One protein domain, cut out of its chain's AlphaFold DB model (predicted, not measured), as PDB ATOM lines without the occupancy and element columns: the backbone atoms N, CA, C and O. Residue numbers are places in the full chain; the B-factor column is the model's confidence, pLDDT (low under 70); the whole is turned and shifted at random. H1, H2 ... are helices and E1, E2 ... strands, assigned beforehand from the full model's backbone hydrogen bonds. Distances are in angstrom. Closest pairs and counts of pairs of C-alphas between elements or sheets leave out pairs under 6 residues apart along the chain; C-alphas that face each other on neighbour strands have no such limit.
ATOM      1  N   TYR A  68      58.703  75.621  95.001       49.19
ATOM      2  CA  TYR A  68      59.562  75.478  96.173       49.19
ATOM      3  C   TYR A  68      58.898  76.090  97.417       49.19
ATOM      4  O   TYR A  68      58.645  77.295  97.453       49.19
ATOM      5  N   SER A  69      58.585  75.261  98.420       44.00
ATOM      6  CA  SER A  69      57.890  75.678  99.654       44.00
ATOM      7  C   SER A  69      58.842  76.105 100.770       44.00
ATOM      8  O   SER A  69      58.478  76.932 101.605       44.00
ATOM      9  N   ASP A  70      60.062  75.559 100.776       51.19
ATOM     10  CA  ASP A  70      60.992  75.637 101.903       51.19
ATOM     11  C   ASP A  70      62.364  76.102 101.432       51.19
ATOM     12  O   ASP A  70      63.308  75.332 101.271       51.19
ATOM     13  N   ASN A  71      62.459  77.399 101.163       62.38
ATOM     14  CA  ASN A  71      63.693  77.994 100.676       62.38
ATOM     15  C   ASN A  71      64.501  78.576 101.820       62.38
ATOM     16  O   ASN A  71      63.947  79.119 102.771       62.38
ATOM     17  N   TYR A  72      65.815  78.500 101.699       60.78
ATOM     18  CA  TYR A  72      66.771  79.034 102.649       60.78
ATOM     19  C   TYR A  72      67.737  79.946 101.904       60.78
ATOM     20  O   TYR A  72      68.266  79.552 100.871       60.78
ATOM     21  N   SER A  73      67.995  81.147 102.419       63.28
ATOM     22  CA  SER A  73      69.048  82.028 101.903       63.28
ATOM     23  C   SER A  73      70.054  82.303 103.008       63.28
ATOM     24  O   SER A  73      69.693  82.455 104.183       63.28
ATOM     25  N   ASN A  74      71.323  82.365 102.618       59.88
ATOM     26  CA  ASN A  74      72.365  82.929 103.447       59.88
ATOM     27  C   ASN A  74      72.664  84.363 103.015       59.88
ATOM     28  O   ASN A  74      73.753  84.687 102.534       59.88
ATOM     29  N   THR A  75      71.721  85.262 103.273       56.69
ATOM     30  CA  THR A  75      72.035  86.679 103.192       56.69
ATOM     31  C   THR A  75      73.015  87.003 104.333       56.69
ATOM     32  O   THR A  75      72.604  87.256 105.460       56.69
ATOM     33  N   THR A  76      74.323  86.991 104.033       55.78
ATOM     34  CA  THR A  76      75.456  87.608 104.773       55.78
ATOM     35  C   THR A  76      76.193  86.862 105.907       55.78
ATOM     36  O   THR A  76      77.068  87.471 106.514       55.78
ATOM     37  N   THR A  77      75.983  85.568 106.178       67.25
ATOM     38  CA  THR A  77      76.710  84.872 107.281       67.25
ATOM     39  C   THR A  77      77.763  83.847 106.843       67.25
ATOM     40  O   THR A  77      78.340  83.155 107.684       67.25
ATOM     41  N   LEU A  78      78.029  83.709 105.538       83.12
ATOM     42  CA  LEU A  78      79.020  82.750 105.041       83.12
ATOM     43  C   LEU A  78      80.434  83.162 105.475       83.12
ATOM     44  O   LEU A  78      80.945  84.208 105.082       83.12
ATOM     45  N   ARG A  79      81.094  82.292 106.237       88.81
ATOM     46  CA  ARG A  79      82.504  82.380 106.616       88.81
ATOM     47  C   ARG A  79      83.306  81.318 105.875       88.81
ATOM     48  O   ARG A  79      83.087  80.122 106.059       88.81
ATOM     49  N   ILE A  80      84.279  81.753 105.084       91.06
ATOM     50  CA  ILE A  80      85.227  80.862 104.411       91.06
ATOM     51  C   ILE A  80      86.176  80.262 105.456       91.06
ATOM     52  O   ILE A  80      86.822  80.991 106.205       91.06
ATOM     53  N   THR A  81      86.248  78.933 105.514       92.62
ATOM     54  CA  THR A  81      87.118  78.189 106.442       92.62
ATOM     55  C   THR A  81      88.328  77.584 105.744       92.62
ATOM     56  O   THR A  81      89.353  77.366 106.380       92.62
ATOM     57  N   ASN A  82      88.228  77.330 104.436       95.12
ATOM     58  CA  ASN A  82      89.340  76.879 103.610       95.12
ATOM     59  C   ASN A  82      89.349  77.659 102.291       95.12
ATOM     60  O   ASN A  82      88.501  77.459 101.417       95.12
ATOM     61  N   ILE A  83      90.327  78.558 102.169       93.38
ATOM     62  CA  ILE A  83      90.471  79.465 101.027       93.38
ATOM     63  C   ILE A  83      90.700  78.683  99.732       93.38
ATOM     64  O   ILE A  83      90.064  78.982  98.727       93.38
ATOM     65  N   GLU A  84      91.543  77.652  99.748       93.88
ATOM     66  CA  GLU A  84      91.879  76.886  98.545       93.88
ATOM     67  C   GLU A  84      90.684  76.081  98.020       93.88
ATOM     68  O   GLU A  84      90.423  76.058  96.816       93.88
ATOM     69  N   ALA A  85      89.881  75.497  98.913       93.50
ATOM     70  CA  ALA A  85      88.646  74.817  98.529       93.50
ATOM     71  C   ALA A  85      87.609  75.788  97.934       93.50
ATOM     72  O   ALA A  85      86.953  75.463  96.941       93.50
ATOM     73  N   MET A  86      87.491  77.002  98.483       93.81
ATOM     74  CA  MET A  86      86.603  78.032  97.931       93.81
ATOM     75  C   MET A  86      87.106  78.598  96.600       93.81
ATOM     76  O   MET A  86      86.320  78.745  95.666       93.81
ATOM     77  N   LYS A  87      88.414  78.839  96.454       92.75
ATOM     78  CA  LYS A  87      89.015  79.209  95.164       92.75
ATOM     79  C   LYS A  87      88.766  78.136  94.116       92.75
ATOM     80  O   LYS A  87      88.450  78.464  92.977       92.75
ATOM     81  N   LYS A  88      88.852  76.858  94.499       91.44
ATOM     82  CA  LYS A  88      88.515  75.739  93.617       91.44
ATOM     83  C   LYS A  88      87.063  75.837  93.139       91.44
ATOM     84  O   LYS A  88      86.831  75.731  91.938       91.44
ATOM     85  N   LEU A  89      86.106  76.118  94.028       91.94
ATOM     86  CA  LEU A  89      84.713  76.369  93.638       91.94
ATOM     87  C   LEU A  89      84.588  77.552  92.666       91.94
ATOM     88  O   LEU A  89      83.996  77.397  91.601       91.94
ATOM     89  N   PHE A  90      85.171  78.709  92.978       91.00
ATOM     90  CA  PHE A  90      85.038  79.909  92.143       91.00
ATOM     91  C   PHE A  90      85.718  79.773  90.776       91.00
ATOM     92  O   PHE A  90      85.125  80.100  89.747       91.00
ATOM     93  N   LYS A  91      86.942  79.244  90.744       89.50
ATOM     94  CA  LYS A  91      87.690  79.025  89.505       89.50
ATOM     95  C   LYS A  91      87.101  77.875  88.708       89.50
ATOM     96  O   LYS A  91      86.700  78.048  87.565       89.50
ATOM     97  N   GLN A  92      87.078  76.679  89.289       87.19
ATOM     98  CA  GLN A  92      86.770  75.468  88.539       87.19
ATOM     99  C   GLN A  92      85.264  75.229  88.437       87.19
ATOM    100  O   GLN A  92      84.808  74.830  87.372       87.19
ATOM    101  N   GLY A  93      84.495  75.506  89.493       85.12
ATOM    102  CA  GLY A  93      83.052  75.246  89.530       85.12
ATOM    103  C   GLY A  93      82.190  76.360  88.958       85.12
ATOM    104  O   GLY A  93      81.139  76.075  88.406       85.12
ATOM    105  N   MET A  94      82.623  77.614  89.064       83.94
ATOM    106  CA  MET A  94      81.865  78.764  88.556       83.94
ATOM    107  C   MET A  94      82.541  79.443  87.362       83.94
ATOM    108  O   MET A  94      81.891  80.171  86.619       83.94
ATOM    109  N   GLY A  95      83.848  79.259  87.172       81.31
ATOM    110  CA  GLY A  95      84.579  79.940  86.105       81.31
ATOM    111  C   GLY A  95      84.611  81.459  86.248       81.31
ATOM    112  O   GLY A  95      84.782  82.140  85.243       81.31
ATOM    113  N   VAL A  96      84.413  82.014  87.450       77.88
ATOM    114  CA  VAL A  96      84.276  83.474  87.653       77.88
ATOM    115  C   VAL A  96      85.615  84.211  87.758       77.88
ATOM    116  O   VAL A  96      85.674  85.424  87.545       77.88
ATOM    117  N   CYS A  97      86.695  83.489  88.057       83.44
ATOM    118  CA  CYS A  97      88.023  84.034  88.329       83.44
ATOM    119  C   CYS A  97      89.141  83.085  87.872       83.44
ATOM    120  O   CYS A  97      88.887  81.926  87.546       83.44
ATOM    121  N   ASP A  98      90.373  83.596  87.829       85.62
ATOM    122  CA  ASP A  98      91.608  82.876  87.495       85.62
ATOM    123  C   ASP A  98      91.536  82.013  86.223       85.62
ATOM    124  O   ASP A  98      91.987  80.863  86.200       85.62
ATOM    125  N   ARG A  99      90.964  82.577  85.150       76.31
ATOM    126  CA  ARG A  99      90.739  81.894  83.860       76.31
ATOM    127  C   ARG A  99      91.900  82.036  82.868       76.31
ATOM    128  O   ARG A  99      91.805  81.543  81.748       76.31
ATOM    129  N   ALA A 100      92.958  82.743  83.249       72.00
ATOM    130  CA  ALA A 100      94.141  82.970  82.425       72.00
ATOM    131  C   ALA A 100      95.430  82.753  83.231       72.00
ATOM    132  O   ALA A 100      95.379  82.484  84.434       72.00
ATOM    133  N   ALA A 101      96.585  82.876  82.576       69.38
ATOM    134  CA  ALA A 101      97.883  82.690  83.216       69.38
ATOM    135  C   ALA A 101      98.211  83.770  84.250       69.38
ATOM    136  O   ALA A 101      98.722  83.458  85.321       69.38
ATOM    137  N   ASN A 102      97.876  85.027  83.952       71.88
ATOM    138  CA  ASN A 102      97.966  86.119  84.917       71.88
ATOM    139  C   ASN A 102      96.607  86.805  85.034       71.88
ATOM    140  O   ASN A 102      95.986  87.136  84.022       71.88
ATOM    141  N   ASN A 103      96.149  87.021  86.265       75.31
ATOM    142  CA  ASN A 103      94.842  87.599  86.563       75.31
ATOM    143  C   ASN A 103      95.020  88.750  87.559       75.31
ATOM    144  O   ASN A 103      95.695  88.596  88.577       75.31
ATOM    145  N   TYR A 104      94.405  89.894  87.271       71.25
ATOM    146  CA  TYR A 104      94.524  91.117  88.062       71.25
ATOM    147  C   TYR A 104      93.157  91.698  88.413       71.25
ATOM    148  O   TYR A 104      92.173  91.524  87.686       71.25
ATOM    149  N   GLY A 105      93.121  92.421  89.532       74.38
ATOM    150  CA  GLY A 105      91.903  93.036  90.044       74.38
ATOM    151  C   GLY A 105      90.811  91.990  90.265       74.38
ATOM    152  O   GLY A 105      91.052  90.928  90.839       74.38
ATOM    153  N   GLN A 106      89.615  92.266  89.755       75.88
ATOM    154  CA  GLN A 106      88.433  91.415  89.904       75.88
ATOM    155  C   GLN A 106      88.497  90.104  89.107       75.88
ATOM    156  O   GLN A 106      87.621  89.260  89.261       75.88
ATOM    157  N   ALA A 107      89.518  89.907  88.267       74.88
ATOM    158  CA  ALA A 107      89.748  88.625  87.606       74.88
ATOM    159  C   ALA A 107      90.402  87.589  88.527       74.88
ATOM    160  O   ALA A 107      90.351  86.399  88.217       74.88
ATOM    161  N   ASN A 108      91.015  88.024  89.633       82.75
ATOM    162  CA  ASN A 108      91.703  87.151  90.577       82.75
ATOM    163  C   ASN A 108      90.709  86.506  91.557       82.75
ATOM    164  O   ASN A 108      89.818  87.187  92.071       82.75
ATOM    165  N   CYS A 109      90.862  85.214  91.859       88.56
ATOM    166  CA  CYS A 109      89.987  84.551  92.829       88.56
ATOM    167  C   CYS A 109      90.086  85.131  94.245       88.56
ATOM    168  O   CYS A 109      89.105  85.070  94.985       88.56
ATOM    169  N   GLU A 110      91.196  85.778  94.606       89.50
ATOM    170  CA  GLU A 110      91.319  86.533  95.861       89.50
ATOM    171  C   GLU A 110      90.256  87.633  95.996       89.50
ATOM    172  O   GLU A 110      89.735  87.866  97.088       89.50
ATOM    173  N   ALA A 111      89.859  88.269  94.885       77.00
ATOM    174  CA  ALA A 111      88.801  89.274  94.901       77.00
ATOM    175  C   ALA A 111      87.441  88.666  95.276       77.00
ATOM    176  O   ALA A 111      86.628  89.340  95.900       77.00
ATOM    177  N   TYR A 112      87.193  87.399  94.938       86.62
ATOM    178  CA  TYR A 112      85.960  86.685  95.287       86.62
ATOM    179  C   TYR A 112      85.993  86.119  96.707       86.62
ATOM    180  O   TYR A 112      84.970  86.136  97.383       86.62
ATOM    181  N   ILE A 113      87.163  85.692  97.195       89.94
ATOM    182  CA  ILE A 113      87.350  85.285  98.598       89.94
ATOM    183  C   ILE A 113      87.056  86.450  99.552       89.94
ATOM    184  O   ILE A 113      86.409  86.259 100.577       89.94
ATOM    185  N   GLN A 114      87.489  87.662  99.200       82.31
ATOM    186  CA  GLN A 114      87.204  88.887  99.964       82.31
ATOM    187  C   GLN A 114      85.876  89.554  99.573       82.31
ATOM    188  O   GLN A 114      85.563  90.646 100.051       82.31
ATOM    189  N   GLY A 115      85.155  88.948  98.633       79.06
ATOM    190  CA  GLY A 115      83.930  89.474  98.066       79.06
ATOM    191  C   GLY A 115      82.696  89.003  98.819       79.06
ATOM    192  O   GLY A 115      82.719  88.728 100.018       79.06
ATOM    193  N   TYR A 116      81.596  88.916  98.087       80.12
ATOM    194  CA  TYR A 116      80.316  88.468  98.609       80.12
ATOM    195  C   TYR A 116      79.951  87.122  97.991       80.12
ATOM    196  O   TYR A 116      80.018  86.957  96.774       80.12
ATOM    197  N   THR A 117      79.547  86.168  98.826       82.00
ATOM    198  CA  THR A 117      79.011  84.879  98.379       82.00
ATOM    199  C   THR A 117      77.679  84.627  99.064       82.00
ATOM    200  O   THR A 117      77.603  84.691 100.290       82.00
ATOM    201  N   ASP A 118      76.662  84.317  98.269       79.31
ATOM    202  CA  ASP A 118      75.348  83.887  98.743       79.31
ATOM    203  C   ASP A 118      75.093  82.445  98.302       79.31
ATOM    204  O   ASP A 118      75.531  82.012  97.230       79.31
ATOM    205  N   ILE A 119      74.392  81.705  99.153       82.50
ATOM    206  CA  ILE A 119      73.944  80.346  98.884       82.50
ATOM    207  C   ILE A 119      72.466  80.282  99.216       82.50
ATOM    208  O   ILE A 119      72.045  80.578 100.336       82.50
ATOM    209  N   ILE A 120      71.701  79.848  98.226       79.12
ATOM    210  CA  ILE A 120      70.256  79.743  98.300       79.12
ATOM    211  C   ILE A 120      69.905  78.286  98.060       79.12
ATOM    212  O   ILE A 120      70.233  77.732  97.015       79.12
ATOM    213  N   LEU A 121      69.293  77.651  99.049       80.38
ATOM    214  CA  LEU A 121      68.871  76.261  98.986       80.38
ATOM    215  C   LEU A 121      67.360  76.225  98.802       80.38
ATOM    216  O   LEU A 121      66.619  76.715  99.651       80.38
ATOM    217  N   LEU A 122      66.918  75.639  97.697       76.38
ATOM    218  CA  LEU A 122      65.514  75.523  97.342       76.38
ATOM    219  C   LEU A 122      65.091  74.064  97.466       76.38
ATOM    220  O   LEU A 122      65.676  73.186  96.825       76.38
ATOM    221  N   LEU A 123      64.081  73.802  98.287       71.69
ATOM    222  CA  LEU A 123      63.534  72.465  98.502       71.69
ATOM    223  C   LEU A 123      62.175  72.374  97.789       71.69
ATOM    224  O   LEU A 123      61.252  73.118  98.141       71.69
ATOM    225  N   PRO A 124      62.043  71.538  96.742       61.12
ATOM    226  CA  PRO A 124      60.794  71.389  96.014       61.12
ATOM    227  C   PRO A 124      59.722  70.751  96.900       61.12
ATOM    228  O   PRO A 124      59.972  69.762  97.589       61.12
ATOM    229  N   SER A 125      58.510  71.298  96.841       52.94
ATOM    230  CA  SER A 125      57.382  70.914  97.706       52.94
ATOM    231  C   SER A 125      56.831  69.508  97.426       52.94
ATOM    232  O   SER A 125      56.166  68.917  98.274       52.94
ATOM    233  N   THR A 126      57.106  68.958  96.239       49.00
ATOM    234  CA  THR A 126      56.503  67.713  95.734       49.00
ATOM    235  C   THR A 126      57.453  66.515  95.700       49.00
ATOM    236  O   THR A 126      56.989  65.392  95.528       49.00
ATOM    237  N   THR A 127      58.767  66.717  95.859       52.03
ATOM    238  CA  THR A 127      59.769  65.644  95.713       52.03
ATOM    239  C   THR A 127      60.622  65.528  96.972       52.03
ATOM    240  O   THR A 127      61.624  66.230  97.131       52.03
ATOM    241  N   SER A 128      60.243  64.614  97.870       57.44
ATOM    242  CA  SER A 128      61.029  64.313  99.068       57.44
ATOM    243  C   SER A 128      62.416  63.799  98.668       57.44
ATOM    244  O   SER A 128      62.519  62.756  98.025       57.44
ATOM    245  N   GLY A 129      63.477  64.512  99.048       67.56
ATOM    246  CA  GLY A 129      64.857  64.053  98.841       67.56
ATOM    247  C   GLY A 129      65.621  64.722  97.697       67.56
ATOM    248  O   GLY A 129      66.706  64.258  97.357       67.56
ATOM    249  N   THR A 130      65.116  65.811  97.117       72.56
ATOM    250  CA  THR A 130      65.891  66.641  96.174       72.56
ATOM    251  C   THR A 130      65.975  68.082  96.664       72.56
ATOM    252  O   THR A 130      65.127  68.525  97.431       72.56
ATOM    253  N   ALA A 131      67.018  68.803  96.262       76.12
ATOM    254  CA  ALA A 131      67.179  70.233  96.490       76.12
ATOM    255  C   ALA A 131      67.912  70.876  95.312       76.12
ATOM    256  O   ALA A 131      68.658  70.217  94.588       76.12
ATOM    257  N   LEU A 132      67.734  72.180  95.146       78.25
ATOM    258  CA  LEU A 132      68.504  72.991  94.213       78.25
ATOM    259  C   LEU A 132      69.288  74.034  95.005       78.25
ATOM    260  O   LEU A 132      68.702  74.917  95.626       78.25
ATOM    261  N   ALA A 133      70.615  73.940  94.979       82.88
ATOM    262  CA  ALA A 133      71.481  74.973  95.526       82.88
ATOM    263  C   ALA A 133      71.854  75.970  94.427       82.88
ATOM    264  O   ALA A 133      72.376  75.588  93.382       82.88
ATOM    265  N   THR A 134      71.612  77.251  94.677       81.12
ATOM    266  CA  THR A 134      72.049  78.372  93.846       81.12
ATOM    267  C   THR A 134      73.145  79.125  94.585       81.12
ATOM    268  O   THR A 134      72.913  79.674  95.660       81.12
ATOM    269  N   ILE A 135      74.347  79.136  94.017       84.94
ATOM    270  CA  ILE A 135      75.522  79.810  94.566       84.94
ATOM    271  C   ILE A 135      75.798  81.045  93.714       84.94
ATOM    272  O   ILE A 135      75.971  80.948  92.498       84.94
ATOM    273  N   ILE A 136      75.854  82.207  94.357       81.94
ATOM    274  CA  ILE A 136      76.161  83.484  93.715       81.94
ATOM    275  C   ILE A 136      77.456  84.003  94.314       81.94
ATOM    276  O   ILE A 136      77.574  84.113  95.530       81.94
ATOM    277  N   ALA A 137      78.409  84.364  93.460       82.62
ATOM    278  CA  ALA A 137      79.680  84.934  93.885       82.62
ATOM    279  C   ALA A 137      79.885  86.303  93.231       82.62
ATOM    280  O   ALA A 137      79.690  86.470  92.027       82.62
ATOM    281  N   ARG A 138      80.286  87.302  94.016       78.31
ATOM    282  CA  ARG A 138      80.625  88.644  93.533       78.31
ATOM    283  C   ARG A 138      81.999  89.030  94.065       78.31
ATOM    284  O   ARG A 138      82.248  88.831  95.255       78.31
ATOM    285  N   PRO A 139      82.885  89.589  93.226       77.88
ATOM    286  CA  PRO A 139      84.168  90.059  93.708       77.88
ATOM    287  C   PRO A 139      83.962  91.264  94.627       77.88
ATOM    288  O   PRO A 139      82.979  92.001  94.505       77.88
ATOM    289  N   LYS A 140      84.916  91.496  95.527       77.94
ATOM    290  CA  LYS A 140      85.014  92.737  96.286       77.94
ATOM    291  C   LYS A 140      85.051  93.911  95.307       77.94
ATOM    292  O   LYS A 140      85.829  93.907  94.350       77.94
ATOM    293  N   GLN A 141      84.203  94.902  95.554       71.19
ATOM    294  CA  GLN A 141      84.233  96.160  94.821       71.19
ATOM    295  C   GLN A 141      84.920  97.226  95.668       71.19
ATOM    296  O   GLN A 141      84.583  97.411  96.837       71.19
ATOM    297  N   ASP A 142      85.898  97.899  95.075       63.25
ATOM    298  CA  ASP A 142      86.500  99.104  95.625       63.25
ATOM    299  C   ASP A 142      85.647 100.316  95.204       63.25
ATOM    300  O   ASP A 142      85.265 100.412  94.033       63.25
ATOM    301  N   PRO A 143      85.299 101.233  96.120       63.66
ATOM    302  CA  PRO A 143      84.503 102.410  95.784       63.66
ATOM    303  C   PRO A 143      85.223 103.405  94.857       63.66
ATOM    304  O   PRO A 143      84.555 104.230  94.235       63.66
ATOM    305  N   TYR A 144      86.553 103.345  94.750       61.66
ATOM    306  CA  TYR A 144      87.349 104.298  93.976       61.66
ATOM    307  C   TYR A 144      87.734 103.766  92.599       61.66
ATOM    308  O   TYR A 144      87.675 104.506  91.616       61.66
ATOM    309  N   PHE A 145      88.141 102.499  92.507       61.81
ATOM    310  CA  PHE A 145      88.588 101.937  91.236       61.81
ATOM    311  C   PHE A 145      88.470 100.415  91.188       61.81
ATOM    312  O   PHE A 145      89.138  99.697  91.928       61.81
ATOM    313  N   ASN A 146      87.671  99.915  90.246       65.75
ATOM    314  CA  ASN A 146      87.564  98.493  89.937       65.75
ATOM    315  C   ASN A 146      88.128  98.234  88.547       65.75
ATOM    316  O   ASN A 146      87.791  98.939  87.598       65.75
ATOM    317  N   PHE A 147      88.944  97.195  88.413       63.00
ATOM    318  CA  PHE A 147      89.449  96.765  87.117       63.00
ATOM    319  C   PHE A 147      89.496  95.244  87.029       63.00
ATOM    320  O   PHE A 147      89.584  94.544  88.041       63.00
ATOM    321  N   TYR A 148      89.440  94.741  85.801       66.00
ATOM    322  CA  TYR A 148      89.488  93.324  85.469       66.00
ATOM    323  C   TYR A 148      90.594  93.117  84.435       66.00
ATOM    324  O   TYR A 148      90.586  93.764  83.392       66.00
ATOM    325  N   GLY A 149      91.570  92.256  84.726       62.19
ATOM    326  CA  GLY A 149      92.681  91.997  83.810       62.19
ATOM    327  C   GLY A 149      92.998  90.514  83.710       62.19
ATOM    328  O   GLY A 149      93.206  89.867  84.731       62.19
ATOM    329  N   GLN A 150      93.069  89.981  82.490       69.00
ATOM    330  CA  GLN A 150      93.456  88.595  82.213       69.00
ATOM    331  C   GLN A 150      94.495  88.556  81.092       69.00
ATOM    332  O   GLN A 150      94.308  89.186  80.053       69.00
ATOM    333  N   LEU A 151      95.589  87.821  81.309       63.75
ATOM    334  CA  LEU A 151      96.671  87.643  80.340       63.75
ATOM    335  C   LEU A 151      96.924  86.149  80.083       63.75
ATOM    336  O   LEU A 151      97.220  85.430  81.044       63.75
ATOM    337  N   PRO A 152      96.862  85.681  78.824       62.91
ATOM    338  CA  PRO A 152      97.266  84.322  78.458       62.91
ATOM    339  C   PRO A 152      98.783  84.121  78.616       62.91
ATOM    340  O   PRO A 152      99.544  85.099  78.615       62.91
ATOM    341  N   ASN A 153      99.243  82.869  78.749       54.94
ATOM    342  CA  ASN A 153     100.681  82.609  78.883       54.94
ATOM    343  C   ASN A 153     101.371  82.614  77.513       54.94
ATOM    344  O   ASN A 153     101.233  81.690  76.721       54.94
ATOM    345  N   GLY A 154     102.151  83.670  77.260       49.34
ATOM    346  CA  GLY A 154     102.991  83.823  76.071       49.34
ATOM    347  C   GLY A 154     102.340  84.632  74.943       49.34
ATOM    348  O   GLY A 154     101.582  84.094  74.150       49.34
ATOM    349  N   ARG A 155     102.751  85.909  74.823       42.94
ATOM    350  CA  ARG A 155     102.412  86.896  73.763       42.94
ATOM    351  C   ARG A 155     100.906  87.228  73.671       42.94
ATOM    352  O   ARG A 155     100.111  86.432  73.214       42.94
ATOM    353  N   GLY A 156     100.415  88.419  73.994       43.06
ATOM    354  CA  GLY A 156     101.038  89.716  74.221       43.06
ATOM    355  C   GLY A 156      99.954  90.769  74.497       43.06
ATOM    356  O   GLY A 156      98.787  90.436  74.703       43.06
ATOM    357  N   LEU A 157     100.349  92.042  74.453       48.78
ATOM    358  CA  LEU A 157      99.534  93.255  74.647       48.78
ATOM    359  C   LEU A 157      98.155  93.297  73.950       48.78
ATOM    360  O   LEU A 157      97.332  94.131  74.308       48.78
ATOM    361  N   LEU A 158      97.867  92.412  72.993       46.91
ATOM    362  CA  LEU A 158      96.573  92.312  72.311       46.91
ATOM    363  C   LEU A 158      95.433  91.849  73.235       46.91
ATOM    364  O   LEU A 158      94.316  92.334  73.088       46.91
ATOM    365  N   GLY A 159      95.706  90.985  74.221       45.78
ATOM    366  CA  GLY A 159      94.705  90.602  75.229       45.78
ATOM    367  C   GLY A 159      94.327  91.767  76.153       45.78
ATOM    368  O   GLY A 159      93.158  91.935  76.491       45.78
ATOM    369  N   LEU A 160      95.304  92.627  76.483       46.72
ATOM    370  CA  LEU A 160      95.078  93.878  77.217       46.72
ATOM    371  C   LEU A 160      94.318  94.896  76.370       46.72
ATOM    372  O   LEU A 160      93.366  95.487  76.861       46.72
ATOM    373  N   ALA A 161      94.718  95.093  75.111       45.00
ATOM    374  CA  ALA A 161      94.101  96.078  74.228       45.00
ATOM    375  C   ALA A 161      92.642  95.724  73.899       45.00
ATOM    376  O   ALA A 161      91.783  96.596  73.944       45.00
ATOM    377  N   LEU A 162      92.329  94.453  73.633       45.56
ATOM    378  CA  LEU A 162      90.952  94.028  73.362       45.56
ATOM    379  C   LEU A 162      90.088  94.050  74.630       45.56
ATOM    380  O   LEU A 162      88.999  94.612  74.608       45.56
ATOM    381  N   GLY A 163      90.593  93.547  75.761       42.19
ATOM    382  CA  GLY A 163      89.861  93.604  77.030       42.19
ATOM    383  C   GLY A 163      89.572  95.038  77.490       42.19
ATOM    384  O   GLY A 163      88.460  95.332  77.925       42.19
ATOM    385  N   TRP A 164      90.541  95.945  77.326       38.72
ATOM    386  CA  TRP A 164      90.417  97.353  77.712       38.72
ATOM    387  C   TRP A 164      89.499  98.163  76.785       38.72
ATOM    388  O   TRP A 164      88.757  99.012  77.271       38.72
ATOM    389  N   ILE A 165      89.515  97.901  75.471       42.19
ATOM    390  CA  ILE A 165      88.734  98.672  74.485       42.19
ATOM    391  C   ILE A 165      87.323  98.097  74.295       42.19
ATOM    392  O   ILE A 165      86.380  98.857  74.092       42.19
ATOM    393  N   THR A 166      87.155  96.770  74.339       40.28
ATOM    394  CA  THR A 166      85.896  96.110  73.940       40.28
ATOM    395  C   THR A 166      85.206  95.343  75.067       40.28
ATOM    396  O   THR A 166      84.083  94.882  74.870       40.28
ATOM    397  N   GLY A 167      85.853  95.152  76.223       38.16
ATOM    398  CA  GLY A 167      85.321  94.332  77.320       38.16
ATOM    399  C   GLY A 167      85.269  92.827  77.018       38.16
ATOM    400  O   GLY A 167      84.696  92.067  77.799       38.16
ATOM    401  N   ILE A 168      85.858  92.378  75.901       40.78
ATOM    402  CA  ILE A 168      85.904  90.966  75.505       40.78
ATOM    403  C   ILE A 168      87.224  90.372  75.993       40.78
ATOM    404  O   ILE A 168      88.292  90.658  75.454       40.78
ATOM    405  N   TYR A 169      87.135  89.523  77.014       50.22
ATOM    406  CA  TYR A 169      88.271  88.807  77.584       50.22
ATOM    407  C   TYR A 169      88.256  87.368  77.073       50.22
ATOM    408  O   TYR A 169      87.331  86.609  77.366       50.22
ATOM    409  N   ILE A 170      89.260  87.002  76.275       49.12
ATOM    410  CA  ILE A 170      89.387  85.649  75.730       49.12
ATOM    411  C   ILE A 170      89.988  84.762  76.833       49.12
ATOM    412  O   ILE A 170      91.133  85.001  77.224       49.12
ATOM    413  N   PRO A 171      89.248  83.769  77.366       52.50
ATOM    414  CA  PRO A 171      89.805  82.832  78.332       52.50
ATOM    415  C   PRO A 171      90.941  82.038  77.681       52.50
ATOM    416  O   PRO A 171      90.830  81.606  76.532       52.50
ATOM    417  N   ASP A 172      92.028  81.832  78.419       56.50
ATOM    418  CA  ASP A 172      93.112  80.981  77.947       56.50
ATOM    419  C   ASP A 172      92.699  79.519  78.152       56.50
ATOM    420  O   ASP A 172      92.630  79.024  79.281       56.50
ATOM    421  N   TYR A 173      92.413  78.824  77.050       54.06
ATOM    422  CA  TYR A 173      91.959  77.430  77.065       54.06
ATOM    423  C   TYR A 173      93.005  76.464  77.655       54.06
ATOM    424  O   TYR A 173      92.675  75.339  78.037       54.06
ATOM    425  N   SER A 174      94.266  76.893  77.781       58.91
ATOM    426  CA  SER A 174      95.296  76.130  78.494       58.91
ATOM    427  C   SER A 174      95.224  76.277  80.025       58.91
ATOM    428  O   SER A 174      95.761  75.428  80.735       58.91
ATOM    429  N   TYR A 175      94.517  77.291  80.551       61.16
ATOM    430  CA  TYR A 175      94.382  77.573  81.994       61.16
ATOM    431  C   TYR A 175      92.996  77.253  82.558       61.16
ATOM    432  O   TYR A 175      92.872  76.950  83.750       61.16
ATOM    433  N   TYR A 176      91.952  77.321  81.729       66.25
ATOM    434  CA  TYR A 176      90.593  76.975  82.127       66.25
ATOM    435  C   TYR A 176      89.756  76.510  80.930       66.25
ATOM    436  O   TYR A 176      89.590  77.247  79.961       66.25
ATOM    437  N   GLN A 177      89.187  75.305  81.024       64.38
ATOM    438  CA  GLN A 177      88.374  74.688  79.961       64.38
ATOM    439  C   GLN A 177      86.876  74.600  80.301       64.38
ATOM    440  O   GLN A 177      86.119  73.962  79.578       64.38
ATOM    441  N   GLY A 178      86.438  75.227  81.398       70.69
ATOM    442  CA  GLY A 178      85.034  75.214  81.814       70.69
ATOM    443  C   GLY A 178      84.217  76.411  81.312       70.69
ATOM    444  O   GLY A 178      84.741  77.402  80.796       70.69
ATOM    445  N   ALA A 179      82.905  76.330  81.497       71.25
ATOM    446  CA  ALA A 179      81.957  77.405  81.260       71.25
ATOM    447  C   ALA A 179      81.885  78.368  82.453       71.25
ATOM    448  O   ALA A 179      82.014  77.977  83.610       71.25
ATOM    449  N   TYR A 180      81.604  79.639  82.166       75.94
ATOM    450  CA  TYR A 180      81.237  80.610  83.195       75.94
ATOM    451  C   TYR A 180      79.804  80.334  83.687       75.94
ATOM    452  O   TYR A 180      78.870  80.277  82.882       75.94
ATOM    453  N   ARG A 181      79.630  80.181  85.004       74.44
ATOM    454  CA  ARG A 181      78.362  79.908  85.696       74.44
ATOM    455  C   ARG A 181      78.257  80.767  86.958       74.44
ATOM    456  O   ARG A 181      78.839  80.446  87.991       74.44
ATOM    457  N   ASN A 182      77.514  81.868  86.872       75.06
ATOM    458  CA  ASN A 182      77.179  82.715  88.015       75.06
ATOM    459  C   ASN A 182      75.814  83.392  87.776       75.06
ATOM    460  O   ASN A 182      75.737  84.272  86.915       75.06
ATOM    461  N   PRO A 183      74.739  83.001  88.481       74.25
ATOM    462  CA  PRO A 183      74.688  81.962  89.510       74.25
ATOM    463  C   PRO A 183      75.124  80.574  89.015       74.25
ATOM    464  O   PRO A 183      74.893  80.209  87.864       74.25
ATOM    465  N   LEU A 184      75.741  79.796  89.904       79.62
ATOM    466  CA  LEU A 184      75.957  78.362  89.723       79.62
ATOM    467  C   LEU A 184      74.804  77.609  90.380       79.62
ATOM    468  O   LEU A 184      74.544  77.792  91.566       79.62
ATOM    469  N   GLN A 185      74.139  76.753  89.613       80.88
ATOM    470  CA  GLN A 185      73.018  75.952  90.091       80.88
ATOM    471  C   GLN A 185      73.412  74.485  90.138       80.88
ATOM    472  O   GLN A 185      73.896  73.935  89.151       80.88
ATOM    473  N   ILE A 186      73.215  73.864  91.297       83.06
ATOM    474  CA  ILE A 186      73.571  72.474  91.555       83.06
ATOM    475  C   ILE A 186      72.324  71.747  92.030       83.06
ATOM    476  O   ILE A 186      71.746  72.084  93.064       83.06
ATOM    477  N   GLN A 187      71.932  70.727  91.277       81.19
ATOM    478  CA  GLN A 187      70.909  69.784  91.709       81.19
ATOM    479  C   GLN A 187      71.531  68.832  92.729       81.19
ATOM    480  O   GLN A 187      72.602  68.267  92.501       81.19
ATOM    481  N   MET A 188      70.866  68.680  93.866       83.06
ATOM    482  CA  MET A 188      71.360  67.931  95.012       83.06
ATOM    483  C   MET A 188      70.338  66.885  95.444       83.06
ATOM    484  O   MET A 188      69.136  67.142  95.462       83.06
ATOM    485  N   ALA A 189      70.822  65.716  95.846       82.81
ATOM    486  CA  ALA A 189      70.047  64.738  96.592       82.81
ATOM    487  C   ALA A 189      70.133  65.065  98.087       82.81
ATOM    488  O   ALA A 189      71.220  65.328  98.606       82.81
ATOM    489  N   VAL A 190      68.997  65.055  98.777       83.44
ATOM    490  CA  VAL A 190      68.898  65.334 100.211       83.44
ATOM    491  C   VAL A 190      68.716  64.027 100.964       83.44
ATOM    492  O   VAL A 190      67.778  63.279 100.692       83.44
ATOM    493  N   SER A 191      69.576  63.775 101.943       82.06
ATOM    494  CA  SER A 191      69.459  62.636 102.849       82.06
ATOM    495  C   SER A 191      69.545  63.075 104.313       82.06
ATOM    496  O   SER A 191      70.282  64.011 104.642       82.06
ATOM    497  N   PRO A 192      68.798  62.425 105.221       81.50
ATOM    498  CA  PRO A 192      68.950  62.668 106.647       81.50
ATOM    499  C   PRO A 192      70.314  62.165 107.137       81.50
ATOM    500  O   PRO A 192      70.846  61.172 106.640       81.50
ATOM    501  N   ILE A 193      70.867  62.838 108.143       81.44
ATOM    502  CA  ILE A 193      72.107  62.454 108.830       81.44
ATOM    503  C   ILE A 193      71.905  62.485 110.346       81.44
ATOM    504  O   ILE A 193      70.879  62.961 110.834       81.44
ATOM    505  N   ASN A 194      72.891  61.984 111.098       78.94
ATOM    506  CA  ASN A 194      72.912  62.046 112.564       78.94
ATOM    507  C   ASN A 194      71.613  61.526 113.203       78.94
ATOM    508  O   ASN A 194      70.993  62.222 113.997       78.94
ATOM    509  N   GLN A 195      71.159  60.325 112.824       79.44
ATOM    510  CA  GLN A 195      69.910  59.742 113.346       79.44
ATOM    511  C   GLN A 195      68.680  60.658 113.148       79.44
ATOM    512  O   GLN A 195      67.856  60.807 114.045       79.44
ATOM    513  N   ASN A 196      68.560  61.288 111.973       72.94
ATOM    514  CA  ASN A 196      67.503  62.248 111.616       72.94
ATOM    515  C   ASN A 196      67.537  63.580 112.389       72.94
ATOM    516  O   ASN A 196      66.568  64.338 112.345       72.94
ATOM    517  N   GLN A 197      68.640  63.897 113.072       78.25
ATOM    518  CA  GLN A 197      68.826  65.200 113.723       78.25
ATOM    519  C   GLN A 197      69.307  66.283 112.752       78.25
ATOM    520  O   GLN A 197      69.219  67.465 113.073       78.25
ATOM    521  N   GLY A 198      69.808  65.893 111.579       82.69
ATOM    522  CA  GLY A 198      70.301  66.791 110.542       82.69
ATOM    523  C   GLY A 198      69.981  66.287 109.139       82.69
ATOM    524  O   GLY A 198      69.407  65.211 108.959       82.69
ATOM    525  N   PHE A 199      70.418  67.035 108.130       85.50
ATOM    526  CA  PHE A 199      70.378  66.598 106.736       85.50
ATOM    527  C   PHE A 199      71.645  67.013 105.987       85.50
ATOM    528  O   PHE A 199      72.328  67.970 106.353       85.50
ATOM    529  N   GLN A 200      71.957  66.289 104.921       88.44
ATOM    530  CA  GLN A 200      72.952  66.690 103.939       88.44
ATOM    531  C   GLN A 200      72.286  66.781 102.567       88.44
ATOM    532  O   GLN A 200      71.490  65.920 102.203       88.44
ATOM    533  N   ALA A 201      72.602  67.831 101.821       88.50
ATOM    534  CA  ALA A 201      72.268  67.962 100.413       88.50
ATOM    535  C   ALA A 201      73.564  67.817  99.614       88.50
ATOM    536  O   ALA A 201      74.503  68.585  99.826       88.50
ATOM    537  N   THR A 202      73.630  66.832  98.724       89.44
ATOM    538  CA  THR A 202      74.836  66.486  97.966       89.44
ATOM    539  C   THR A 202      74.543  66.471  96.475       89.44
ATOM    540  O   THR A 202      73.618  65.799  96.027       89.44
ATOM    541  N   GLY A 203      75.348  67.191  95.701       87.44
ATOM    542  CA  GLY A 203      75.316  67.186  94.241       87.44
ATOM    543  C   GLY A 203      76.725  67.176  93.656       87.44
ATOM    544  O   GLY A 203      77.713  67.173  94.391       87.44
ATOM    545  N   TYR A 204      76.823  67.190  92.334       88.06
ATOM    546  CA  TYR A 204      78.086  67.363  91.612       88.06
ATOM    547  C   TYR A 204      78.111  68.735  90.933       88.06
ATOM    548  O   TYR A 204      77.055  69.312  90.677       88.06
ATOM    549  N   GLY A 205      79.302  69.278  90.668       81.62
ATOM    550  CA  GLY A 205      79.433  70.544  89.938       81.62
ATOM    551  C   GLY A 205      78.779  70.508  88.550       81.62
ATOM    552  O   GLY A 205      78.491  69.442  88.008       81.62
ATOM    553  N   ASP A 206      78.548  71.683  87.956       82.00
ATOM    554  CA  ASP A 206      77.888  71.787  86.648       82.00
ATOM    555  C   ASP A 206      78.693  71.064  85.558       82.00
ATOM    556  O   ASP A 206      79.921  71.178  85.503       82.00
ATOM    557  N   ALA A 207      77.989  70.353  84.673       77.31
ATOM    558  CA  ALA A 207      78.575  69.468  83.664       77.31
ATOM    559  C   ALA A 207      79.562  70.172  82.720       77.31
ATOM    560  O   ALA A 207      80.476  69.536  82.196       77.31
ATOM    561  N   TRP A 208      79.390  71.481  82.527       76.00
ATOM    562  CA  TRP A 208      80.207  72.300  81.637       76.00
ATOM    563  C   TRP A 208      81.374  72.977  82.347       76.00
ATOM    564  O   TRP A 208      82.125  73.714  81.719       76.00
ATOM    565  N   THR A 209      81.527  72.771  83.653       80.88
ATOM    566  CA  THR A 209      82.548  73.424  84.477       80.88
ATOM    567  C   THR A 209      83.671  72.454  84.824       80.88
ATOM    568  O   THR A 209      83.527  71.236  84.736       80.88
ATOM    569  N   GLY A 210      84.808  72.988  85.268       77.06
ATOM    570  CA  GLY A 210      85.952  72.185  85.704       77.06
ATOM    571  C   GLY A 210      85.727  71.402  87.008       77.06
ATOM    572  O   GLY A 210      86.629  70.680  87.422       77.06
ATOM    573  N   LEU A 211      84.565  71.543  87.669       81.88
ATOM    574  CA  LEU A 211      84.161  70.743  88.837       81.88
ATOM    575  C   LEU A 211      83.030  69.750  88.560       81.88
ATOM    576  O   LEU A 211      82.448  69.240  89.514       81.88
ATOM    577  N   ASN A 212      82.746  69.417  87.303       79.75
ATOM    578  CA  ASN A 212      81.677  68.481  86.930       79.75
ATOM    579  C   ASN A 212      81.697  67.123  87.672       79.75
ATOM    580  O   ASN A 212      80.650  66.517  87.871       79.75
ATOM    581  N   GLN A 213      82.864  66.641  88.111       83.19
ATOM    582  CA  GLN A 213      83.013  65.395  88.885       83.19
ATOM    583  C   GLN A 213      83.294  65.619  90.379       83.19
ATOM    584  O   GLN A 213      83.462  64.665  91.139       83.19
ATOM    585  N   THR A 214      83.378  66.871  90.826       87.38
ATOM    586  CA  THR A 214      83.620  67.183  92.236       87.38
ATOM    587  C   THR A 214      82.296  67.295  92.968       87.38
ATOM    588  O   THR A 214      81.424  68.075  92.591       87.38
ATOM    589  N   MET A 215      82.173  66.519  94.040       90.88
ATOM    590  CA  MET A 215      81.024  66.567  94.930       90.88
ATOM    591  C   MET A 215      80.954  67.928  95.631       90.88
ATOM    592  O   MET A 215      81.958  68.427  96.135       90.88
ATOM    593  N   VAL A 216      79.773  68.522  95.680       92.44
ATOM    594  CA  VAL A 216      79.467  69.715  96.464       92.44
ATOM    595  C   VAL A 216      78.398  69.314  97.465       92.44
ATOM    596  O   VAL A 216      77.333  68.841  97.070       92.44
ATOM    597  N   THR A 217      78.683  69.483  98.754       93.06
ATOM    598  CA  THR A 217      77.774  69.064  99.828       93.06
ATOM    599  C   THR A 217      77.485  70.224 100.767       93.06
ATOM    600  O   THR A 217      78.401  70.858 101.283       93.06
ATOM    601  N   LEU A 218      76.207  70.476 101.023       91.38
ATOM    602  CA  LEU A 218      75.730  71.332 102.101       91.38
ATOM    603  C   LEU A 218      75.272  70.429 103.244       91.38
ATOM    604  O   LEU A 218      74.296  69.697 103.108       91.38
ATOM    605  N   GLN A 219      75.980  70.469 104.366       91.50
ATOM    606  CA  GLN A 219      75.679  69.641 105.527       91.50
ATOM    607  C   GLN A 219      75.120  70.490 106.666       91.50
ATOM    608  O   GLN A 219      75.787  71.413 107.134       91.50
ATOM    609  N   VAL A 220      73.937  70.128 107.156       88.19
ATOM    610  CA  VAL A 220      73.291  70.686 108.347       88.19
ATOM    611  C   VAL A 220      73.311  69.614 109.432       88.19
ATOM    612  O   VAL A 220      72.529  68.670 109.406       88.19
ATOM    613  N   ALA A 221      74.247  69.728 110.376       85.31
ATOM    614  CA  ALA A 221      74.480  68.691 111.387       85.31
ATOM    615  C   ALA A 221      73.354  68.579 112.430       85.31
ATOM    616  O   ALA A 221      73.130  67.491 112.958       85.31
ATOM    617  N   ASN A 222      72.678  69.693 112.722       81.88
ATOM    618  CA  ASN A 222      71.536  69.767 113.628       81.88
ATOM    619  C   ASN A 222      70.505  70.751 113.058       81.88
ATOM    620  O   ASN A 222      70.840  71.903 112.768       81.88
ATOM    621  N   GLY A 223      69.274  70.285 112.875       70.56
ATOM    622  CA  GLY A 223      68.176  71.022 112.266       70.56
ATOM    623  C   GLY A 223      67.448  70.179 111.224       70.56
ATOM    624  O   GLY A 223      68.024  69.311 110.573       70.56
ATOM    625  N   SER A 224      66.160  70.454 111.051       69.88
ATOM    626  CA  SER A 224      65.358  69.846 109.986       69.88
ATOM    627  C   SER A 224      65.156  70.842 108.847       69.88
ATOM    628  O   SER A 224      65.327  72.046 109.037       69.88
ATOM    629  N   VAL A 225      64.691  70.359 107.695       65.19
ATOM    630  CA  VAL A 225      64.227  71.200 106.574       65.19
ATOM    631  C   VAL A 225      63.073  72.150 106.937       65.19
ATOM    632  O   VAL A 225      62.725  73.015 106.145       65.19
ATOM    633  N   ASN A 226      62.483  72.009 108.131       65.62
ATOM    634  CA  ASN A 226      61.418  72.878 108.633       65.62
ATOM    635  C   ASN A 226      61.929  73.976 109.583       65.62
ATOM    636  O   ASN A 226      61.170  74.879 109.942       65.62
ATOM    637  N   SER A 227      63.189  73.902 110.025       67.75
ATOM    638  CA  SER A 227      63.759  74.803 111.032       67.75
ATOM    639  C   SER A 227      63.885  76.237 110.500       67.75
ATOM    640  O   SER A 227      64.348  76.449 109.386       67.75
ATOM    641  N   THR A 228      63.527  77.245 111.303       73.31
ATOM    642  CA  THR A 228      63.576  78.664 110.887       73.31
ATOM    643  C   THR A 228      64.980  79.135 110.508       73.31
ATOM    644  O   THR A 228      65.134  79.936 109.592       73.31
ATOM    645  N   ASN A 229      66.002  78.637 111.204       79.50
ATOM    646  CA  ASN A 229      67.404  78.866 110.881       79.50
ATOM    647  C   ASN A 229      68.148  77.535 110.963       79.50
ATOM    648  O   ASN A 229      67.851  76.722 111.842       79.50
ATOM    649  N   VAL A 230      69.122  77.335 110.081       82.25
ATOM    650  CA  VAL A 230      69.979  76.145 110.066       82.25
ATOM    651  C   VAL A 230      71.436  76.555 109.910       82.25
ATOM    652  O   VAL A 230      71.774  77.360 109.043       82.25
ATOM    653  N   SER A 231      72.312  76.007 110.747       88.44
ATOM    654  CA  SER A 231      73.759  76.162 110.580       88.44
ATOM    655  C   SER A 231      74.276  75.077 109.649       88.44
ATOM    656  O   SER A 231      73.960  73.900 109.828       88.44
ATOM    657  N   TYR A 232      75.079  75.468 108.666       89.81
ATOM    658  CA  TYR A 232      75.561  74.569 107.630       89.81
ATOM    659  C   TYR A 232      77.076  74.651 107.451       89.81
ATOM    660  O   TYR A 232      77.717  75.663 107.742       89.81
ATOM    661  N   THR A 233      77.640  73.570 106.919       93.44
ATOM    662  CA  THR A 233      79.000  73.518 106.376       93.44
ATOM    663  C   THR A 233      78.921  73.169 104.893       93.44
ATOM    664  O   THR A 233      78.258  72.206 104.514       93.44
ATOM    665  N   LEU A 234      79.581  73.964 104.054       93.50
ATOM    666  CA  LEU A 234      79.786  73.696 102.638       93.50
ATOM    667  C   LEU A 234      81.077  72.897 102.463       93.50
ATOM    668  O   LEU A 234      82.150  73.350 102.865       93.50
ATOM    669  N   PHE A 235      80.980  71.750 101.806       95.06
ATOM    670  CA  PHE A 235      82.104  70.917 101.410       95.06
ATOM    671  C   PHE A 235      82.287  70.951  99.897       95.06
ATOM    672  O   PHE A 235      81.318  70.829  99.147       95.06
ATOM    673  N   ILE A 236      83.543  71.078  99.467       94.19
ATOM    674  CA  ILE A 236      83.970  70.930  98.074       94.19
ATOM    675  C   ILE A 236      84.876  69.700  98.009       94.19
ATOM    676  O   ILE A 236      85.960  69.670  98.596       94.19
ATOM    677  N   GLY A 237      84.404  68.650  97.344       91.75
ATOM    678  CA  GLY A 237      84.905  67.293  97.529       91.75
ATOM    679  C   GLY A 237      84.716  66.858  98.983       91.75
ATOM    680  O   GLY A 237      83.621  66.949  99.529       91.75
ATOM    681  N   ASN A 238      85.810  66.448  99.623       91.19
ATOM    682  CA  ASN A 238      85.825  66.035 101.031       91.19
ATOM    683  C   ASN A 238      86.371  67.133 101.965       91.19
ATOM    684  O   ASN A 238      86.729  66.857 103.109       91.19
ATOM    685  N   THR A 239      86.483  68.375 101.487       95.25
ATOM    686  CA  THR A 239      87.088  69.483 102.238       95.25
ATOM    687  C   THR A 239      86.034  70.501 102.645       95.25
ATOM    688  O   THR A 239      85.352  71.059 101.787       95.25
ATOM    689  N   ALA A 240      85.929  70.782 103.948       94.44
ATOM    690  CA  ALA A 240      85.079  71.851 104.474       94.44
ATOM    691  C   ALA A 240      85.597  73.219 103.999       94.44
ATOM    692  O   ALA A 240      86.646  73.694 104.441       94.44
ATOM    693  N   ALA A 241      84.866  73.837 103.076       94.25
ATOM    694  CA  ALA A 241      85.260  75.058 102.385       94.25
ATOM    695  C   ALA A 241      84.742  76.320 103.084       94.25
ATOM    696  O   ALA A 241      85.475  77.302 103.228       94.25
ATOM    697  N   ALA A 242      83.496  76.282 103.554       92.81
ATOM    698  CA  ALA A 242      82.866  77.396 104.249       92.81
ATOM    699  C   ALA A 242      81.808  76.917 105.245       92.81
ATOM    700  O   ALA A 242      81.338  75.782 105.187       92.81
ATOM    701  N   GLN A 243      81.411  77.802 106.148       92.56
ATOM    702  CA  GLN A 243      80.350  77.585 107.126       92.56
ATOM    703  C   GLN A 243      79.452  78.812 107.186       92.56
ATOM    704  O   GLN A 243      79.896  79.915 106.888       92.56
ATOM    705  N   GLY A 244      78.204  78.645 107.596       89.12
ATOM    706  CA  GLY A 244      77.307  79.776 107.795       89.12
ATOM    707  C   GLY A 244      75.989  79.352 108.412       89.12
ATOM    708  O   GLY A 244      75.808  78.203 108.815       89.12
ATOM    709  N   THR A 245      75.054  80.287 108.451       84.81
ATOM    710  CA  THR A 245      73.677  80.053 108.865       84.81
ATOM    711  C   THR A 245      72.753  80.477 107.732       84.81
ATOM    712  O   THR A 245      72.897  81.559 107.170       84.81
ATOM    713  N   MET A 246      71.801  79.626 107.373       80.81
ATOM    714  CA  MET A 246      70.731  79.999 106.456       80.81
ATOM    715  C   MET A 246      69.457  80.260 107.243       80.81
ATOM    716  O   MET A 246      69.171  79.567 108.224       80.81
ATOM    717  N   LYS A 247      68.672  81.227 106.780       77.75
ATOM    718  CA  LYS A 247      67.340  81.509 107.310       77.75
ATOM    719  C   LYS A 247      66.296  81.063 106.299       77.75
ATOM    720  O   LYS A 247      66.451  81.310 105.102       77.75
ATOM    721  N   ARG A 248      65.228  80.435 106.790       73.88
ATOM    722  CA  ARG A 248      64.073  80.075 105.971       73.88
ATOM    723  C   ARG A 248      63.414  81.348 105.446       73.88
ATOM    724  O   ARG A 248      63.125  82.284 106.196       73.88
ATOM    725  N   CYS A 249      63.217  81.386 104.145       68.25
ATOM    726  CA  CYS A 249      62.681  82.515 103.423       68.25
ATOM    727  C   CYS A 249      61.177  82.626 103.651       68.25
ATOM    728  O   CYS A 249      60.467  81.627 103.682       68.25
TER     729      CYS A 249
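This is residues 68 to 249 of the 256 residues of an uncharacterized protein of Bdellovibrio exovorus JSS (UniProt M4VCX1). A closed barrel of eight antiparallel strands has H1 packed outside it at one end, and beyond that end lies a small head in which H3 packs on the two-stranded ribbon E2 and E5. Round the barrel run E1, E3, E4, E6, E7, E8, E9, E10 and back to E1. The printed part has 182 residues, with three named helices and ten named strands in the order E1 H1 E2 H2 E3 E4 E5 H3 E6 E7 E8 E9 E10, a mixed class. It is compact, with a radius of gyration of the C-alphas of 17.8 A, yet elongated, spanning 58 by 35 by 27 A.

E1, residues 68 to 73, has E3, residues 116 to 124, on one side (N 72 and O 121, 2.8 A) and E10, residues 239 to 248, on the other (N 247 and O 73, 3.0 A). H1, residues 83 to 93, is on the barrel, outside it, at a height over the sheet of 7.6 A. It is only just over E10, with 3 C-alphas falling on that strand; the closest C-alphas are those of Ala 85 and Ala 241, 5.1 A. E2, residues 102 to 105, is antiparallel to E5, residues 148 to 151, with N 104 and O 149 2.8 A apart. H2, residues 109 to 113, touches H1, the closest C-alphas being those of Lys 87 and Cys 109, 5.9 A. E3 and E4, residues 130 to 138, form a hairpin, with N 120 and O 134 at 2.8 A. H3, residues 158 to 166, is not on the barrel; its closest C-alpha to E5 is that of Gly 159, 6.2 A from that of Leu 151. E6, residues 184 to 193, pairs with E4 (N 133 and O 186, 2.9 A) and bends by 56 degrees at residue 187. E6, E7 (198 to 204), E8 (215 to 220), E9 (229 to 236) and E10 form a meander, each strand the antiparallel neighbour of the one before; for instance, N 201 and O 218 are 2.8 A apart. In H1, H2 and H3 every O i to N i+4 pair is within hydrogen-bond range.

E1 begins at C-alpha 68 (59.562, 75.478, 96.173). The longer strands measure 26.1 A in E3, 26.6 A in E4, 25.2 A in E6 and 25.6 A in E10; H1 measures 14.3 A. E10 ends at C-alpha 248 (64.073, 80.075, 105.971).

The C-alphas farthest apart are those of Leu 157 and Gln 195, 59.1 A. The printed part has no cut, and the link H3 to E6, 17 residues, is long. The mean pLDDT of the printed part is 74.6; 58 residues are under 70, among them residues 68 to 77 and 142 to 177.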